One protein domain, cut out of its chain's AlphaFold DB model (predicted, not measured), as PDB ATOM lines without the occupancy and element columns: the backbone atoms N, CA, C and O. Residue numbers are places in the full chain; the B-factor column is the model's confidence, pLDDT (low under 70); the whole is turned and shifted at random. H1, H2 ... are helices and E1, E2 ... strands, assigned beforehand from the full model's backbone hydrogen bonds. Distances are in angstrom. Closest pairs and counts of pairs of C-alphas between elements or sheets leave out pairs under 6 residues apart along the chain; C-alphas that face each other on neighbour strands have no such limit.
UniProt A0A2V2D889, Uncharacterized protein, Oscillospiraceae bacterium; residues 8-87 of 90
ATOM      1  N   TYR A   8      11.241  26.647  30.105       97.12
ATOM      2  CA  TYR A   8      10.750  26.932  28.764       97.12
ATOM      3  C   TYR A   8      11.805  26.533  27.745       97.12
ATOM      4  O   TYR A   8      12.994  26.753  27.967       97.12
ATOM      5  N   TYR A   9      11.347  25.939  26.652       96.56
ATOM      6  CA  TYR A   9      12.165  25.447  25.553       96.56
ATOM      7  C   TYR A   9      11.523  25.856  24.234       96.56
ATOM      8  O   TYR A   9      10.324  26.143  24.184       96.56
ATOM      9  N   ILE A  10      12.305  25.815  23.163       96.06
ATOM     10  CA  ILE A  10      11.808  25.984  21.801       96.06
ATOM     11  C   ILE A  10      11.830  24.611  21.141       96.06
ATOM     12  O   ILE A  10      12.876  23.964  21.098       96.06
ATOM     13  N   GLY A  11      10.674  24.164  20.661       94.44
ATOM     14  CA  GLY A  11      10.557  23.018  19.770       94.44
ATOM     15  C   GLY A  11      10.469  23.497  18.329       94.44
ATOM     16  O   GLY A  11       9.651  24.362  18.028       94.44
ATOM     17  N   VAL A  12      11.288  22.936  17.451       91.50
ATOM     18  CA  VAL A  12      11.321  23.241  16.017       91.50
ATOM     19  C   VAL A  12      10.915  21.994  15.247       91.50
ATOM     20  O   VAL A  12      11.347  20.883  15.571       91.50
ATOM     21  N   GLN A  13      10.060  22.166  14.241       87.69
ATOM     22  CA  GLN A  13       9.723  21.083  13.330       87.69
ATOM     23  C   GLN A  13      10.933  20.745  12.453       87.69
ATOM     24  O   GLN A  13      11.529  21.600  11.806       87.69
ATOM     25  N   THR A  14      11.251  19.464  12.406       83.00
ATOM     26  CA  THR A  14      12.288  18.849  11.579       83.00
ATOM     27  C   THR A  14      11.645  17.767  10.714       83.00
ATOM     28  O   THR A  14      10.474  17.426  10.909       83.00
ATOM     29  N   GLN A  15      12.399  17.190   9.774       79.00
ATOM     30  CA  GLN A  15      11.922  16.030   9.001       79.00
ATOM     31  C   GLN A  15      11.548  14.842   9.906       79.00
ATOM     32  O   GLN A  15      10.695  14.039   9.542       79.00
ATOM     33  N   GLY A  16      12.124  14.801  11.107       71.88
ATOM     34  CA  GLY A  16      11.913  13.790  12.128       71.88
ATOM     35  C   GLY A  16      10.768  13.977  13.107       71.88
ATOM     36  O   GLY A  16      10.530  13.148  13.983       71.88
ATOM     37  N   GLY A  17      10.054  15.094  12.995       82.31
ATOM     38  CA  GLY A  17       9.124  15.538  14.024       82.31
ATOM     39  C   GLY A  17       9.704  16.717  14.791       82.31
ATOM     40  O   GLY A  17      10.156  17.681  14.178       82.31
ATOM     41  N   LEU A  18       9.652  16.696  16.122       86.44
ATOM     42  CA  LEU A  18       9.977  17.863  16.944       86.44
ATOM     43  C   LEU A  18      11.357  17.730  17.593       86.44
ATOM     44  O   LEU A  18      11.562  16.870  18.447       86.44
ATOM     45  N   SER A  19      12.271  18.638  17.262       89.56
ATOM     46  CA  SER A  19      13.560  18.755  17.952       89.56
ATOM     47  C   SER A  19      13.579  19.972  18.864       89.56
ATOM     48  O   SER A  19      12.984  21.002  18.558       89.56
ATOM     49  N   LEU A  20      14.259  19.858  20.002       94.38
ATOM     50  CA  LEU A  20      14.404  20.958  20.949       94.38
ATOM     51  C   LEU A  20      15.677  21.749  20.651       94.38
ATOM     52  O   LEU A  20      16.712  21.169  20.341       94.38
ATOM     53  N   VAL A  21      15.620  23.071  20.765       95.06
ATOM     54  CA  VAL A  21      16.807  23.921  20.604       95.06
ATOM     55  C   VAL A  21      17.807  23.635  21.726       95.06
ATOM     56  O   VAL A  21      17.438  23.588  22.902       95.06
ATOM     57  N   THR A  22      19.077  23.465  21.364       95.88
ATOM     58  CA  THR A  22      20.195  23.176  22.277       95.88
ATOM     59  C   THR A  22      21.210  24.312  22.335       95.88
ATOM     60  O   THR A  22      21.910  24.458  23.338       95.88
ATOM     61  N   SER A  23      21.260  25.171  21.315       94.62
ATOM     62  CA  SER A  23      22.043  26.407  21.337       94.62
ATOM     63  C   SER A  23      21.461  27.477  20.416       94.62
ATOM     64  O   SER A  23      20.665  27.201  19.517       94.62
ATOM     65  N   ILE A  24      21.854  28.724  20.672       91.62
ATOM     66  CA  ILE A  24      21.431  29.900  19.917       91.62
ATOM     67  C   ILE A  24      22.677  30.692  19.546       91.62
ATOM     68  O   ILE A  24      23.493  31.015  20.412       91.62
ATOM     69  N   ASP A  25      22.794  31.033  18.271       89.12
ATOM     70  CA  ASP A  25      23.757  32.005  17.777       89.12
ATOM     71  C   ASP A  25      23.057  33.360  17.625       89.12
ATOM     72  O   ASP A  25      22.240  33.582  16.729       89.12
ATOM     73  N   ASN A  26      23.366  34.268  18.550       83.19
ATOM     74  CA  ASN A  26      22.764  35.597  18.607       83.19
ATOM     75  C   ASN A  26      23.275  36.541  17.508       83.19
ATOM     76  O   ASN A  26      22.581  37.524  17.219       83.19
ATOM     77  N   GLU A  27      24.467  36.284  16.961       85.69
ATOM     78  CA  GLU A  27      25.098  37.099  15.918       85.69
ATOM     79  C   GLU A  27      24.410  36.825  14.586       85.69
ATOM     80  O   GLU A  27      23.907  37.747  13.943       85.69
ATOM     81  N   ASN A  28      24.266  35.544  14.248       80.38
ATOM     82  CA  ASN A  28      23.637  35.116  13.001       80.38
ATOM     83  C   ASN A  28      22.126  34.862  13.120       80.38
ATOM     84  O   ASN A  28      21.486  34.491  12.139       80.38
ATOM     85  N   LYS A  29      21.542  35.050  14.312       75.81
ATOM     86  CA  LYS A  29      20.118  34.793  14.608       75.81
ATOM     87  C   LYS A  29      19.678  33.367  14.260       75.81
ATOM     88  O   LYS A  29      18.567  33.152  13.781       75.81
ATOM     89  N   MET A  30      20.537  32.389  14.538       83.94
ATOM     90  CA  MET A  30      20.273  30.977  14.258       83.94
ATOM     91  C   MET A  30      19.973  30.198  15.539       83.94
ATOM     92  O   MET A  30      20.568  30.440  16.589       83.94
ATOM     93  N   CYS A  31      19.069  29.225  15.439       89.19
ATOM     94  CA  CYS A  31      18.838  28.225  16.476       89.19
ATOM     95  C   CYS A  31      19.364  26.877  15.992       89.19
ATOM     96  O   CYS A  31      19.116  26.494  14.850       89.19
ATOM     97  N   PHE A  32      20.034  26.145  16.874       91.69
ATOM     98  CA  PHE A  32      20.531  24.805  16.586       91.69
ATOM     99  C   PHE A  32      19.851  23.792  17.491       91.69
ATOM    100  O   PHE A  32      19.518  24.082  18.643       91.69
ATOM    101  N   TRP A  33      19.674  22.587  16.970       90.56
ATOM    102  CA  TRP A  33      19.248  21.424  17.728       90.56
ATOM    103  C   TRP A  33      20.227  20.289  17.456       90.56
ATOM    104  O   TRP A  33      20.691  20.099  16.334       90.56
ATOM    105  N   ASP A  34      20.550  19.553  18.505       89.06
ATOM    106  CA  ASP A  34      21.455  18.413  18.460       89.06
ATOM    107  C   ASP A  34      20.877  17.390  19.429       89.06
ATOM    108  O   ASP A  34      20.801  17.665  20.624       89.06
ATOM    109  N   ILE A  35      20.395  16.266  18.903       85.88
ATOM    110  CA  ILE A  35      19.623  15.282  19.672       85.88
ATOM    111  C   ILE A  35      20.433  14.636  20.802       85.88
ATOM    112  O   ILE A  35      19.836  14.151  21.766       85.88
ATOM    113  N   ASP A  36      21.764  14.680  20.708       88.12
ATOM    114  CA  ASP A  36      22.690  14.145  21.705       88.12
ATOM    115  C   ASP A  36      23.049  15.181  22.781       88.12
ATOM    116  O   ASP A  36      23.737  14.879  23.762       88.12
ATOM    117  N   LYS A  37      22.571  16.421  22.630       92.62
ATOM    118  CA  LYS A  37      22.758  17.494  23.604       92.62
ATOM    119  C   LYS A  37      21.497  17.735  24.418       92.62
ATOM    120  O   LYS A  37      20.367  17.485  24.019       92.62
ATOM    121  N   LYS A  38      21.707  18.271  25.618       93.94
ATOM    122  CA  LYS A  38      20.619  18.673  26.502       93.94
ATOM    123  C   LYS A  38      19.861  19.870  25.895       93.94
ATOM    124  O   LYS A  38      20.514  20.850  25.527       93.94
ATOM    125  N   PRO A  39      18.515  19.851  25.873       95.69
ATOM    126  CA  PRO A  39      17.707  21.006  25.486       95.69
ATOM    127  C   PRO A  39      18.044  22.246  26.314       95.69
ATOM    128  O   PRO A  39      18.209  22.149  27.531       95.69
ATOM    129  N   LEU A  40      18.094  23.416  25.680       96.06
ATOM    130  CA  LEU A  40      18.444  24.674  26.333       96.06
ATOM    131  C   LEU A  40      17.227  25.255  27.076       96.06
ATOM    132  O   LEU A  40      16.304  25.747  26.420       96.06
ATOM    133  N   PRO A  41      17.190  25.237  28.425       96.12
ATOM    134  CA  PRO A  41      16.152  25.943  29.156       96.12
ATOM    135  C   PRO A  41      16.389  27.452  29.070       96.12
ATOM    136  O   PRO A  41      17.510  27.934  29.235       96.12
ATOM    137  N   MET A  42      15.317  28.210  28.888       94.00
ATOM    138  CA  MET A  42      15.358  29.671  28.837       94.00
ATOM    139  C   MET A  42      14.161  30.293  29.567       94.00
ATOM    140  O   MET A  42      13.297  29.586  30.101       94.00
ATOM    141  N   SER A  43      14.127  31.628  29.652       94.81
ATOM    142  CA  SER A  43      12.949  32.327  30.173       94.81
ATOM    143  C   SER A  43      11.796  32.249  29.171       94.81
ATOM    144  O   SER A  43      11.996  31.970  27.989       94.81
ATOM    145  N   LYS A  44      10.573  32.499  29.647       95.19
ATOM    146  CA  LYS A  44       9.391  32.506  28.781       95.19
ATOM    147  C   LYS A  44       9.532  33.558  27.681       95.19
ATOM    148  O   LYS A  44       9.223  33.271  26.535       95.19
ATOM    149  N   GLU A  45       9.984  34.748  28.059       95.69
ATOM    150  CA  GLU A  45      10.142  35.902  27.176       95.69
ATOM    151  C   GLU A  45      11.135  35.568  26.060       95.69
ATOM    152  O   GLU A  45      10.781  35.634  24.890       95.69
ATOM    153  N   VAL A  46      12.315  35.053  26.421       93.06
ATOM    154  CA  VAL A  46      13.338  34.651  25.445       93.06
ATOM    155  C   VAL A  46      12.831  33.531  24.529       93.06
ATOM    156  O   VAL A  46      13.025  33.607  23.319       93.06
ATOM    157  N   ALA A  47      12.149  32.512  25.066       94.75
ATOM    158  CA  ALA A  47      11.591  31.436  24.242       94.75
ATOM    159  C   ALA A  47      10.556  31.948  23.237       94.75
ATOM    160  O   ALA A  47      10.536  31.492  22.095       94.75
ATOM    161  N   SER A  48       9.692  32.871  23.664       95.38
ATOM    162  CA  SER A  48       8.675  33.477  22.808       95.38
ATOM    163  C   SER A  48       9.295  34.317  21.697       95.38
ATOM    164  O   SER A  48       8.946  34.088  20.542       95.38
ATOM    165  N   ASP A  49      10.250  35.190  22.018       93.00
ATOM    166  CA  ASP A  49      10.904  36.063  21.035       93.00
ATOM    167  C   ASP A  49      11.615  35.242  19.945       93.00
ATOM    168  O   ASP A  49      11.475  35.508  18.749       93.00
ATOM    169  N   TYR A  50      12.337  34.190  20.342       92.62
ATOM    170  CA  TYR A  50      13.007  33.308  19.386       92.62
ATOM    171  C   TYR A  50      12.034  32.452  18.575       92.62
ATOM    172  O   TYR A  50      12.234  32.290  17.372       92.62
ATOM    173  N   ALA A  51      10.984  31.907  19.196       93.25
ATOM    174  CA  ALA A  51       9.978  31.135  18.469       93.25
ATOM    175  C   ALA A  51       9.237  32.004  17.439       93.25
ATOM    176  O   ALA A  51       9.005  31.554  16.321       93.25
ATOM    177  N   GLU A  52       8.919  33.255  17.780       92.94
ATOM    178  CA  GLU A  52       8.336  34.219  16.845       92.94
ATOM    179  C   GLU A  52       9.297  34.520  15.690       92.94
ATOM    180  O   GLU A  52       8.906  34.412  14.528       92.94
ATOM    181  N   GLY A  53      10.573  34.786  15.989       90.69
ATOM    182  CA  GLY A  53      11.601  34.998  14.969       90.69
ATOM    183  C   GLY A  53      11.771  33.806  14.019       90.69
ATOM    184  O   GLY A  53      11.909  33.993  12.810       90.69
ATOM    185  N   LEU A  54      11.709  32.572  14.528       90.00
ATOM    186  CA  LEU A  54      11.736  31.362  13.699       90.00
ATOM    187  C   LEU A  54      10.493  31.264  12.800       90.00
ATOM    188  O   LEU A  54      10.631  31.028  11.599       90.00
ATOM    189  N   CYS A  55       9.303  31.528  13.345       91.69
ATOM    190  CA  CYS A  55       8.053  31.554  12.582       91.69
ATOM    191  C   CYS A  55       8.058  32.623  11.479       91.69
ATOM    192  O   CYS A  55       7.595  32.361  10.368       91.69
ATOM    193  N   MET A  56       8.629  33.802  11.740       91.62
ATOM    194  CA  MET A  56       8.804  34.854  10.729       91.62
ATOM    195  C   MET A  56       9.754  34.439   9.596       91.62
ATOM    196  O   MET A  56       9.606  34.912   8.474       91.62
ATOM    197  N   ASN A  57      10.684  33.518   9.869       87.25
ATOM    198  CA  ASN A  57      11.577  32.906   8.882       87.25
ATOM    199  C   ASN A  57      11.014  31.602   8.289       87.25
ATOM    200  O   ASN A  57      11.768  30.777   7.779       87.25
ATOM    201  N   LEU A  58       9.689  31.411   8.339       89.12
ATOM    202  CA  LEU A  58       8.974  30.259   7.773       89.12
ATOM    203  C   LEU A  58       9.335  28.901   8.404       89.12
ATOM    204  O   LEU A  58       9.022  27.854   7.835       89.12
ATOM    205  N   HIS A  59       9.942  28.894   9.593       89.56
ATOM    206  CA  HIS A  59      10.131  27.678  10.376       89.56
ATOM    207  C   HIS A  59       8.970  27.481  11.351       89.56
ATOM    208  O   HIS A  59       8.652  28.369  12.137       89.56
ATOM    209  N   THR A  60       8.366  26.292  11.374       91.62
ATOM    210  CA  THR A  60       7.389  25.948  12.414       91.62
ATOM    211  C   THR A  60       8.109  25.782  13.751       91.62
ATOM    212  O   THR A  60       8.864  24.823  13.941       91.62
ATOM    213  N   ALA A  61       7.851  26.692  14.689       93.62
ATOM    214  CA  ALA A  61       8.398  26.649  16.039       93.62
ATOM    215  C   ALA A  61       7.297  26.804  17.099       93.62
ATOM    216  O   ALA A  61       6.291  27.483  16.891       93.62
ATOM    217  N   VAL A  62       7.488  26.172  18.255       94.12
ATOM    218  CA  VAL A  62       6.569  26.229  19.400       94.12
ATOM    219  C   VAL A  62       7.333  26.425  20.703       94.12
ATOM    220  O   VAL A  62       8.419  25.879  20.896       94.12
ATOM    221  N   VAL A  63       6.738  27.164  21.638       96.19
ATOM    222  CA  VAL A  63       7.257  27.262  23.006       96.19
ATOM    223  C   VAL A  63       6.709  26.111  23.837       96.19
ATOM    224  O   VAL A  63       5.496  25.946  23.982       96.19
ATOM    225  N   ILE A  64       7.608  25.338  24.437       95.19
ATOM    226  CA  ILE A  64       7.271  24.202  25.292       95.19
ATOM    227  C   ILE A  64       7.508  24.598  26.739       95.19
ATOM    228  O   ILE A  64       8.608  24.990  27.123       95.19
ATOM    229  N   LYS A  65       6.464  24.469  27.554       95.81
ATOM    230  CA  LYS A  65       6.509  24.711  28.995       95.81
ATOM    231  C   LYS A  65       6.541  23.379  29.734       95.81
ATOM    232  O   LYS A  65       5.617  22.582  29.597       95.81
ATOM    233  N   SER A  66       7.547  23.185  30.579       93.81
ATOM    234  CA  SER A  66       7.689  21.989  31.408       93.81
ATOM    235  C   SER A  66       7.729  22.322  32.901       93.81
ATOM    236  O   SER A  66       8.223  23.374  33.317       93.81
ATOM    237  N   PHE A  67       7.199  21.404  33.714       92.50
ATOM    238  CA  PHE A  67       7.299  21.443  35.178       92.50
ATOM    239  C   PHE A  67       8.652  20.917  35.685       92.50
ATOM    240  O   PHE A  67       9.044  21.232  36.806       92.50
ATOM    241  N   TRP A  68       9.358  20.129  34.872       91.81
ATOM    242  CA  TRP A  68      10.691  19.599  35.155       91.81
ATOM    243  C   TRP A  68      11.682  20.022  34.075       91.81
ATOM    244  O   TRP A  68      11.303  20.311  32.938       91.81
ATOM    245  N   GLU A  69      12.959  20.040  34.427       93.56
ATOM    246  CA  GLU A  69      14.011  20.291  33.455       93.56
ATOM    247  C   GLU A  69      14.153  19.082  32.524       93.56
ATOM    248  O   GLU A  69      14.320  17.955  32.986       93.56
ATOM    249  N   LEU A  70      14.055  19.310  31.216       91.50
ATOM    250  CA  LEU A  70      14.304  18.288  30.207       91.50
ATOM    251  C   LEU A  70      15.807  18.031  30.093       91.50
ATOM    252  O   LEU A  70      16.607  18.963  29.985       91.50
ATOM    253  N   THR A  71      16.183  16.755  30.115       90.38
ATOM    254  CA  THR A  71      17.573  16.302  29.962       90.38
ATOM    255  C   THR A  71      17.854  15.715  28.584       90.38
ATOM    256  O   THR A  71      19.014  15.620  28.207       90.38
ATOM    257  N   THR A  72      16.811  15.338  27.841       87.12
ATOM    258  CA  THR A  72      16.887  14.659  26.538       87.12
ATOM    259  C   THR A  72      15.790  15.158  25.593       87.12
ATOM    260  O   THR A  72      14.823  15.795  26.024       87.12
ATOM    261  N   HIS A  73      15.940  14.864  24.301       83.88
ATOM    262  CA  HIS A  73      14.962  15.173  23.257       83.88
ATOM    263  C   HIS A  73      13.795  14.171  23.234       83.88
ATOM    264  O   HIS A  73      13.916  13.044  23.716       83.88
ATOM    265  N   PHE A  74      12.667  14.574  22.639       74.50
ATOM    266  CA  PHE A  74      11.545  13.682  22.332       74.50
ATOM    267  C   PHE A  74      11.717  13.111  20.922       74.50
ATOM    268  O   PHE A  74      11.141  13.628  19.969       74.50
ATOM    269  N   VAL A  75      12.540  12.074  20.783       66.50
ATOM    270  CA  VAL A  75      12.798  11.425  19.488       66.50
ATOM    271  C   VAL A  75      11.869  10.220  19.335       66.50
ATOM    272  O   VAL A  75      11.743   9.412  20.255       66.50
ATOM    273  N   SER A  76      11.203  10.093  18.186       64.56
ATOM    274  CA  SER A  76      10.462   8.871  17.860       64.56
ATOM    275  C   SER A  76      11.449   7.717  17.645       64.56
ATOM    276  O   SER A  76      12.447   7.875  16.944       64.56
ATOM    277  N   ASN A  77      11.169   6.535  18.201       59.56
ATOM    278  CA  ASN A  77      12.041   5.359  18.067       59.56
ATOM    279  C   ASN A  77      12.291   4.936  16.603       59.56
ATOM    280  O   ASN A  77      13.290   4.272  16.332       59.56
ATOM    281  N   GLU A  78      11.434   5.327  15.656       59.19
ATOM    282  CA  GLU A  78      11.644   5.060  14.225       59.19
ATOM    283  C   GLU A  78      12.821   5.859  13.636       59.19
ATOM    284  O   GLU A  78      13.545   5.346  12.785       59.19
ATOM    285  N   GLU A  79      13.086   7.074  14.122       52.91
ATOM    286  CA  GLU A  79      14.236   7.871  13.680       52.91
ATOM    287  C   GLU A  79      15.550   7.429  14.309       52.91
ATOM    288  O   GLU A  79      16.579   7.379  13.634       52.91
ATOM    289  N   HIS A  80      15.525   7.078  15.597       53.22
ATOM    290  CA  HIS A  80      16.716   6.578  16.279       53.22
ATOM    291  C   HIS A  80      17.198   5.271  15.627       53.22
ATOM    292  O   HIS A  80      18.391   5.081  15.409       53.22
ATOM    293  N   ALA A  81      16.260   4.416  15.200       52.44
ATOM    294  CA  ALA A  81      16.565   3.208  14.442       52.44
ATOM    295  C   ALA A  81      17.158   3.484  13.045       52.44
ATOM    296  O   ALA A  81      17.974   2.692  12.578       52.44
ATOM    297  N   ASN A  82      16.779   4.576  12.373       53.09
ATOM    298  CA  ASN A  82      17.311   4.917  11.047       53.09
ATOM    299  C   ASN A  82      18.690   5.592  11.119       53.09
ATOM    300  O   ASN A  82      19.547   5.285  10.292       53.09
ATOM    301  N   ASN A  83      18.944   6.426  12.132       56.66
ATOM    302  CA  ASN A  83      20.262   7.038  12.345       56.66
ATOM    303  C   ASN A  83      21.318   6.019  12.809       56.66
ATOM    304  O   ASN A  83      22.471   6.113  12.400       56.66
ATOM    305  N   LEU A  84      20.930   4.994  13.581       53.72
ATOM    306  CA  LEU A  84      21.831   3.893  13.959       53.72
ATOM    307  C   LEU A  84      22.186   2.981  12.770       53.72
ATOM    308  O   LEU A  84      23.306   2.489  12.690       53.72
ATOM    309  N   LYS A  85      21.273   2.797  11.807       50.94
ATOM    310  CA  LYS A  85      21.517   1.985  10.597       50.94
ATOM    311  C   LYS A  85      22.418   2.661   9.559       50.94
ATOM    312  O   LYS A  85      22.925   1.978   8.675       50.94
ATOM    313  N   GLY A  86      22.622   3.976   9.648       49.25
ATOM    314  CA  GLY A  86      23.558   4.711   8.790       49.25
ATOM    315  C   GLY A  86      25.028   4.597   9.217       49.25
ATOM    316  O   GLY A  86      25.897   5.013   8.461       49.25
ATOM    317  N   GLY A  87      25.303   4.045  10.407       48.34
ATOM    318  CA  GLY A  87      26.652   3.877  10.964       48.34
ATOM    319  C   GLY A  87      27.275   2.489  10.772       48.34
ATOM    320  O   GLY A  87      28.393   2.274  11.222       48.34
TER     321      GLY A  87
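Overview. This is residues 8 to 87 of the 90 residues of an uncharacterized protein of Oscillospiraceae bacterium (UniProt A0A2V2D889). A small antiparallel sheet of three strands, E2 - E1 - E5, has helix H1 packed along one face over E1 and E5, while E2 runs on into a little hairpin, E3 and E4, turned away from that sheet. Helix H2 follows on a link at the other end of the longest axis from H1, and residues 81 to 87 stick out free. The printed part has 80 residues, with five named strands and two named helices in the order E1 E2 E3 E4 H1 E5 H2, a mixed class of helices and strands. It is compact, with a radius of gyration of the C-alphas of 12.9 A, and spans 38 by 29 by 19 A.

Arrangement. The inner strand of the larger sheet is E1, residues 8 to 14. Edge strand E5, residues 61 to 66, is its antiparallel neighbour at 141 degrees, with N 11 and O 62 within hydrogen-bond range at 2.8 A. The other edge strand, E2, residues 17 to 20, forms a hairpin with E1, antiparallel at 143 degrees, with N 12 and O 19 at 2.8 A. H1, residues 44 to 56, is on this sheet at a height of 8.3 A, two layers with the helix on one face. It runs along the strands, at 3 degrees to E5 on the local plane; the closest C-alphas of H1 and E5 are those of Ala 51 and Ala 61, 5.3 A apart. E2 runs on into E3, residues 23 to 25, across a break of 2 residues at 77 degrees. E3 and E4, residues 30 to 32, form a second antiparallel hairpin, with N 25 and O 30 at 2.9 A. E4 and H1 are near each other, with 6 pairs of C-alphas within 10 A. H2, residues 77 to 85, is not on the larger sheet and is apart from H1. In H1 and H2 every O i to N i+4 pair is within hydrogen-bond range.

Along the chain. E1 begins at C-alpha 8, (10.750, 26.932, 28.764), and is 19.1 A long; E5 is 16.1 A. E2 measures 10.3 A, E3 6.9 A and E4 6.6 A. H1 begins at C-alpha 44, (9.391, 32.506, 28.781), and is 18.2 A long. H2, 12.5 A long, ends at C-alpha 85, (21.517, 1.985, 10.597).

Size, cuts and confidence. The two C-alphas farthest apart are those of Glu 45 and Gly 87, 39.5 A. The printed part has no cut. The link from E4 to H1, 11 residues, is long. The mean pLDDT of the printed part is 84.8, and residues 75 to 87 are under 70.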